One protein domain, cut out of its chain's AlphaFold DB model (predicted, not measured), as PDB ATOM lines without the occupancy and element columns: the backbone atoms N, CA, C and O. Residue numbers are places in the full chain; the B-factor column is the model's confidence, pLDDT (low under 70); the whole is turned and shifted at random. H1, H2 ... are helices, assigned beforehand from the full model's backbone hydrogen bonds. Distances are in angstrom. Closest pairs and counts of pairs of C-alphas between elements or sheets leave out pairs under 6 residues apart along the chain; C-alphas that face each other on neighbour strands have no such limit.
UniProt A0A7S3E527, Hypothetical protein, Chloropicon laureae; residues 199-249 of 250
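What this domain is: This is residues 199 to 249 of the 250 residues of the protein "Hypothetical protein" of Chloropicon laureae (UniProt A0A7S3E527). Two long helices, H1 and then H2, meet near their ends and make a wide, flat V with nothing packed between its arms. The free ends of the V are the two ends of the printed part. The printed part has 51 residues with two named helices and no named strand, and its class is all helix. It is extended, with a radius of gyration of the C-alphas of 16.9 A and spans of 49 by 32 by 6 A.

Where its parts are: Find C-alpha 199 at (4.223, 6.105, 4.168); from there H1, residues 199 to 220, runs 31.4 A to C-alpha 220 at (25.311, 28.661, 9.943). After Asn 221, H2, residues 222 to 247, runs 37.6 A to C-alpha 247 at (10.368, 20.279, 46.986).

How they stand to each other: Look at the tight link of one residue: H1 and H2 only just touch, with 3 pairs of C-alphas within 8 A, and only at the corner. Here H1 touches H2 with residues 218 to 219 alone, and H2 touches H1 with residues 224 to 225 alone; the closest C-alphas, of Val 218 and Leu 224, are 5.6 A apart. Their lines stand at 72 degrees, only just about perpendicular. In H1 every O i to N i+4 pair is within hydrogen-bond range; in H2, 21 of 22 are.

The domain as a whole: The C-alphas farthest apart, of Trp 199 and Gly 248, are 49.0 A apart. The printed part has no cut. Look to residues 242 to 249 for pLDDT under 70; the mean of the printed part is 80.3.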
ATOM      1  N   TRP A 199       4.785   4.785   3.912       78.62
ATOM      2  CA  TRP A 199       4.223   6.105   4.168       78.62
ATOM      3  C   TRP A 199       4.666   6.655   5.527       78.62
ATOM      4  O   TRP A 199       5.051   7.821   5.634       78.62
ATOM      5  N   GLN A 200       4.704   5.810   6.563       74.88
ATOM      6  CA  GLN A 200       5.245   6.205   7.863       74.88
ATOM      7  C   GLN A 200       6.743   6.504   7.807       74.88
ATOM      8  O   GLN A 200       7.165   7.530   8.337       74.88
ATOM      9  N   TRP A 201       7.531   5.661   7.135       82.44
ATOM     10  CA  TRP A 201       8.961   5.907   6.929       82.44
ATOM     11  C   TRP A 201       9.202   7.206   6.147       82.44
ATOM     12  O   TRP A 201      10.082   7.981   6.501       82.44
ATOM     13  N   GLY A 202       8.384   7.505   5.135       84.38
ATOM     14  CA  GLY A 202       8.445   8.769   4.400       84.38
ATOM     15  C   GLY A 202       8.147   9.978   5.289       84.38
ATOM     16  O   GLY A 202       8.876  10.968   5.261       84.38
ATOM     17  N   SER A 203       7.121   9.882   6.139       84.56
ATOM     18  CA  SER A 203       6.772  10.947   7.087       84.56
ATOM     19  C   SER A 203       7.866  11.185   8.136       84.56
ATOM     20  O   SER A 203       8.194  12.335   8.442       84.56
ATOM     21  N   THR A 204       8.474  10.122   8.672       84.81
ATOM     22  CA  THR A 204       9.571  10.249   9.641       84.81
ATOM     23  C   THR A 204      10.831  10.809   8.995       84.81
ATOM     24  O   THR A 204      11.449  11.698   9.575       84.81
ATOM     25  N   ILE A 205      11.170  10.383   7.775       88.38
ATOM     26  CA  ILE A 205      12.288  10.940   7.000       88.38
ATOM     27  C   ILE A 205      12.065  12.428   6.725       88.38
ATOM     28  O   ILE A 205      12.982  13.224   6.919       88.38
ATOM     29  N   TRP A 206      10.850  12.833   6.345       90.50
ATOM     30  CA  TRP A 206      10.528  14.244   6.124       90.50
ATOM     31  C   TRP A 206      10.683  15.077   7.404       90.50
ATOM     32  O   TRP A 206      11.288  16.147   7.379       90.50
ATOM     33  N   ARG A 207      10.222  14.557   8.550       90.25
ATOM     34  CA  ARG A 207      10.398  15.206   9.861       90.25
ATOM     35  C   ARG A 207      11.864  15.309  10.278       90.25
ATOM     36  O   ARG A 207      12.282  16.368  10.734       90.25
ATOM     37  N   ILE A 208      12.643  14.242  10.112       88.31
ATOM     38  CA  ILE A 208      14.083  14.237  10.412       88.31
ATOM     39  C   ILE A 208      14.812  15.213   9.487       88.31
ATOM     40  O   ILE A 208      15.667  15.962   9.953       88.31
ATOM     41  N   GLY A 209      14.443  15.265   8.206       88.31
ATOM     42  CA  GLY A 209      14.963  16.243   7.252       88.31
ATOM     43  C   GLY A 209      14.650  17.677   7.674       88.31
ATOM     44  O   GLY A 209      15.552  18.508   7.712       88.31
ATOM     45  N   ALA A 210      13.410  17.954   8.083       84.69
ATOM     46  CA  ALA A 210      13.003  19.269   8.575       84.69
ATOM     47  C   ALA A 210      13.751  19.669   9.860       84.69
ATOM     48  O   ALA A 210      14.241  20.794   9.963       84.69
ATOM     49  N   MET A 211      13.914  18.742  10.813       86.50
ATOM     50  CA  MET A 211      14.721  18.973  12.019       86.50
ATOM     51  C   MET A 211      16.207  19.169  11.695       86.50
ATOM     52  O   MET A 211      16.849  20.028  12.292       86.50
ATOM     53  N   SER A 212      16.754  18.424  10.733       85.88
ATOM     54  CA  SER A 212      18.163  18.531  10.331       85.88
ATOM     55  C   SER A 212      18.437  19.838   9.596       85.88
ATOM     56  O   SER A 212      19.443  20.488   9.862       85.88
ATOM     57  N   TYR A 213      17.522  20.274   8.728       86.88
ATOM     58  CA  TYR A 213      17.590  21.587   8.092       86.88
ATOM     59  C   TYR A 213      17.499  22.710   9.135       86.88
ATOM     60  O   TYR A 213      18.286  23.654   9.087       86.88
ATOM     61  N   GLY A 214      16.616  22.557  10.131       84.88
ATOM     62  CA  GLY A 214      16.533  23.411  11.319       84.88
ATOM     63  C   GLY A 214      17.851  23.490  12.103       84.88
ATOM     64  O   GLY A 214      18.324  24.572  12.443       84.88
ATOM     65  N   ALA A 215      18.495  22.351  12.347       81.75
ATOM     66  CA  ALA A 215      19.786  22.296  13.029       81.75
ATOM     67  C   ALA A 215      20.907  22.936  12.192       81.75
ATOM     68  O   ALA A 215      21.748  23.664  12.720       81.75
ATOM     69  N   PHE A 216      20.893  22.719  10.877       82.81
ATOM     70  CA  PHE A 216      21.881  23.287   9.967       82.81
ATOM     71  C   PHE A 216      21.757  24.813   9.857       82.81
ATOM     72  O   PHE A 216      22.769  25.509   9.914       82.81
ATOM     73  N   THR A 217      20.535  25.357   9.781       82.12
ATOM     74  CA  THR A 217      20.308  26.819   9.733       82.12
ATOM     75  C   THR A 217      20.703  27.529  11.032       82.12
ATOM     76  O   THR A 217      21.196  28.660  11.017       82.12
ATOM     77  N   VAL A 218      20.563  26.844  12.172       82.19
ATOM     78  CA  VAL A 218      21.061  27.332  13.461       82.19
ATOM     79  C   VAL A 218      22.590  27.357  13.479       82.19
ATOM     80  O   VAL A 218      23.170  28.315  13.982       82.19
ATOM     81  N   TYR A 219      23.252  26.347  12.909       78.44
ATOM     82  CA  TYR A 219      24.714  26.263  12.907       78.44
ATOM     83  C   TYR A 219      25.383  27.309  12.003       78.44
ATOM     84  O   TYR A 219      26.443  27.833  12.342       78.44
ATOM     85  N   THR A 220      24.763  27.659  10.874       84.56
ATOM     86  CA  THR A 220      25.311  28.661   9.943       84.56
ATOM     87  C   THR A 220      25.225  30.097  10.466       84.56
ATOM     88  O   THR A 220      25.970  30.957   9.999       84.56
ATOM     89  N   ASN A 221      24.371  30.373  11.459       83.25
ATOM     90  CA  ASN A 221      24.131  31.718  11.981       83.25
ATOM     91  C   ASN A 221      24.539  31.846  13.464       83.25
ATOM     92  O   ASN A 221      23.777  31.462  14.355       83.25
ATOM     93  N   PRO A 222      25.684  32.483  13.785       80.56
ATOM     94  CA  PRO A 222      26.199  32.559  15.159       80.56
ATOM     95  C   PRO A 222      25.306  33.358  16.125       80.56
ATOM     96  O   PRO A 222      25.409  33.203  17.343       80.56
ATOM     97  N   TRP A 223      24.416  34.212  15.613       88.12
ATOM     98  CA  TRP A 223      23.413  34.911  16.424       88.12
ATOM     99  C   TRP A 223      22.299  33.971  16.919       88.12
ATOM    100  O   TRP A 223      21.940  34.049  18.094       88.12
ATOM    101  N   LEU A 224      21.819  33.040  16.083       82.94
ATOM    102  CA  LEU A 224      20.779  32.071  16.461       82.94
ATOM    103  C   LEU A 224      21.263  31.110  17.551       82.94
ATOM    104  O   LEU A 224      20.521  30.774  18.469       82.94
ATOM    105  N   VAL A 225      22.536  30.716  17.505       82.50
ATOM    106  CA  VAL A 225      23.141  29.891  18.562       82.50
ATOM    107  C   VAL A 225      23.119  30.619  19.908       82.50
ATOM    108  O   VAL A 225      22.796  30.022  20.934       82.50
ATOM    109  N   ARG A 226      23.419  31.926  19.924       85.06
ATOM    110  CA  ARG A 226      23.419  32.725  21.162       85.06
ATOM    111  C   ARG A 226      22.019  32.902  21.741       85.06
ATOM    112  O   ARG A 226      21.865  32.788  22.956       85.06
ATOM    113  N   THR A 227      21.012  33.155  20.905       88.44
ATOM    114  CA  THR A 227      19.622  33.286  21.371       88.44
ATOM    115  C   THR A 227      19.094  31.962  21.911       88.44
ATOM    116  O   THR A 227      18.480  31.947  22.974       88.44
ATOM    117  N   LEU A 228      19.402  30.840  21.254       86.50
ATOM    118  CA  LEU A 228      19.039  29.506  21.736       86.50
ATOM    119  C   LEU A 228      19.743  29.143  23.043       86.50
ATOM    120  O   LEU A 228      19.107  28.585  23.934       86.50
ATOM    121  N   LEU A 229      21.025  29.480  23.197       87.06
ATOM    122  CA  LEU A 229      21.762  29.222  24.433       87.06
ATOM    123  C   LEU A 229      21.211  30.055  25.599       87.06
ATOM    124  O   LEU A 229      21.028  29.522  26.692       87.06
ATOM    125  N   GLN A 230      20.871  31.330  25.366       91.38
ATOM    126  CA  GLN A 230      20.196  32.154  26.373       91.38
ATOM    127  C   GLN A 230      18.795  31.644  26.707       91.38
ATOM    128  O   GLN A 230      18.446  31.567  27.884       91.38
ATOM    129  N   ALA A 231      18.003  31.260  25.706       89.69
ATOM    130  CA  ALA A 231      16.679  30.692  25.927       89.69
ATOM    131  C   ALA A 231      16.771  29.388  26.732       89.69
ATOM    132  O   ALA A 231      16.054  29.215  27.710       89.69
ATOM    133  N   THR A 232      17.716  28.512  26.387       89.56
ATOM    134  CA  THR A 232      17.956  27.249  27.099       89.56
ATOM    135  C   THR A 232      18.415  27.497  28.533       89.56
ATOM    136  O   THR A 232      17.948  26.826  29.451       89.56
ATOM    137  N   TRP A 233      19.277  28.490  28.756       91.56
ATOM    138  CA  TRP A 233      19.699  28.899  30.096       91.56
ATOM    139  C   TRP A 233      18.532  29.444  30.932       91.56
ATOM    140  O   TRP A 233      18.354  29.030  32.077       91.56
ATOM    141  N   CYS A 234      17.697  30.319  30.360       89.94
ATOM    142  CA  CYS A 234      16.490  30.827  31.014       89.94
ATOM    143  C   CYS A 234      15.497  29.704  31.336       89.94
ATOM    144  O   CYS A 234      15.018  29.627  32.465       89.94
ATOM    145  N   CYS A 235      15.235  28.800  30.389       84.12
ATOM    146  CA  CYS A 235      14.367  27.643  30.598       84.12
ATOM    147  C   CYS A 235      14.921  26.706  31.680       84.12
ATOM    148  O   CYS A 235      14.181  26.310  32.572       84.12
ATOM    149  N   SER A 236      16.220  26.395  31.655       83.94
ATOM    150  CA  SER A 236      16.872  25.552  32.669       83.94
ATOM    151  C   SER A 236      16.757  26.166  34.066       83.94
ATOM    152  O   SER A 236      16.376  25.497  35.025       83.94
ATOM    153  N   ARG A 237      16.979  27.480  34.177       85.31
ATOM    154  CA  ARG A 237      16.836  28.207  35.440       85.31
ATOM    155  C   ARG A 237      15.383  28.261  35.925       85.31
ATOM    156  O   ARG A 237      15.157  28.162  37.126       85.31
ATOM    157  N   LEU A 238      14.415  28.372  35.015       86.44
ATOM    158  CA  LEU A 238      12.989  28.302  35.344       86.44
ATOM    159  C   LEU A 238      12.578  26.907  35.825       86.44
ATOM    160  O   LEU A 238      11.890  26.807  36.833       86.44
ATOM    161  N   VAL A 239      13.031  25.838  35.167       86.06
ATOM    162  CA  VAL A 239      12.698  24.462  35.567       86.06
ATOM    163  C   VAL A 239      13.336  24.111  36.912       86.06
ATOM    164  O   VAL A 239      12.648  23.599  37.788       86.06
ATOM    165  N   ILE A 240      14.616  24.434  37.119       81.31
ATOM    166  CA  ILE A 240      15.312  24.164  38.391       81.31
ATOM    167  C   ILE A 240      14.758  25.043  39.528       81.31
ATOM    168  O   ILE A 240      14.631  24.590  40.662       81.31
ATOM    169  N   GLY A 241      14.382  26.293  39.240       72.12
ATOM    170  CA  GLY A 241      13.726  27.169  40.217       72.12
ATOM    171  C   GLY A 241      12.310  26.711  40.590       72.12
ATOM    172  O   GLY A 241      11.907  26.814  41.751       72.12
ATOM    173  N   ALA A 242      11.564  26.158  39.631       60.84
ATOM    174  CA  ALA A 242      10.230  25.605  39.860       60.84
ATOM    175  C   ALA A 242      10.272  24.285  40.650       60.84
ATOM    176  O   ALA A 242       9.423  24.054  41.506       60.84
ATOM    177  N   THR A 243      11.279  23.429  40.436       60.09
ATOM    178  CA  THR A 243      11.431  22.199  41.231       60.09
ATOM    179  C   THR A 243      11.948  22.473  42.643       60.09
ATOM    180  O   THR A 243      11.530  21.793  43.577       60.09
ATOM    181  N   ALA A 244      12.775  23.504  42.845       57.66
ATOM    182  CA  ALA A 244      13.230  23.910  44.178       57.66
ATOM    183  C   ALA A 244      12.092  24.446  45.070       57.66
ATOM    184  O   ALA A 244      12.103  24.229  46.279       57.66
ATOM    185  N   THR A 245      11.088  25.106  44.485       57.19
ATOM    186  CA  THR A 245       9.899  25.577  45.222       57.19
ATOM    187  C   THR A 245       8.869  24.471  45.454       57.19
ATOM    188  O   THR A 245       8.199  24.486  46.482       57.19
ATOM    189  N   ALA A 246       8.788  23.472  44.568       52.72
ATOM    190  CA  ALA A 246       7.921  22.306  44.754       52.72
ATOM    191  C   ALA A 246       8.441  21.315  45.817       52.72
ATOM    192  O   ALA A 246       7.641  20.695  46.509       52.72
ATOM    193  N   VAL A 247       9.764  21.176  45.977       55.03
ATOM    194  CA  VAL A 247      10.368  20.279  46.986       55.03
ATOM    195  C   VAL A 247      10.463  20.932  48.374       55.03
ATOM    196  O   VAL A 247      10.526  20.226  49.369       55.03
ATOM    197  N   GLY A 248      10.422  22.265  48.474       50.97
ATOM    198  CA  GLY A 248      10.390  22.979  49.762       50.97
ATOM    199  C   GLY A 248       9.006  23.083  50.421       50.97
ATOM    200  O   GLY A 248       8.890  23.722  51.464       50.97
ATOM    201  N   LEU A 249       7.965  22.515  49.802       50.34
ATOM    202  CA  LEU A 249       6.559  22.596  50.233       50.34
ATOM    203  C   LEU A 249       5.941  21.216  50.544       50.34
ATOM    204  O   LEU A 249       4.737  21.130  50.785       50.34
TER     205      LEU A 249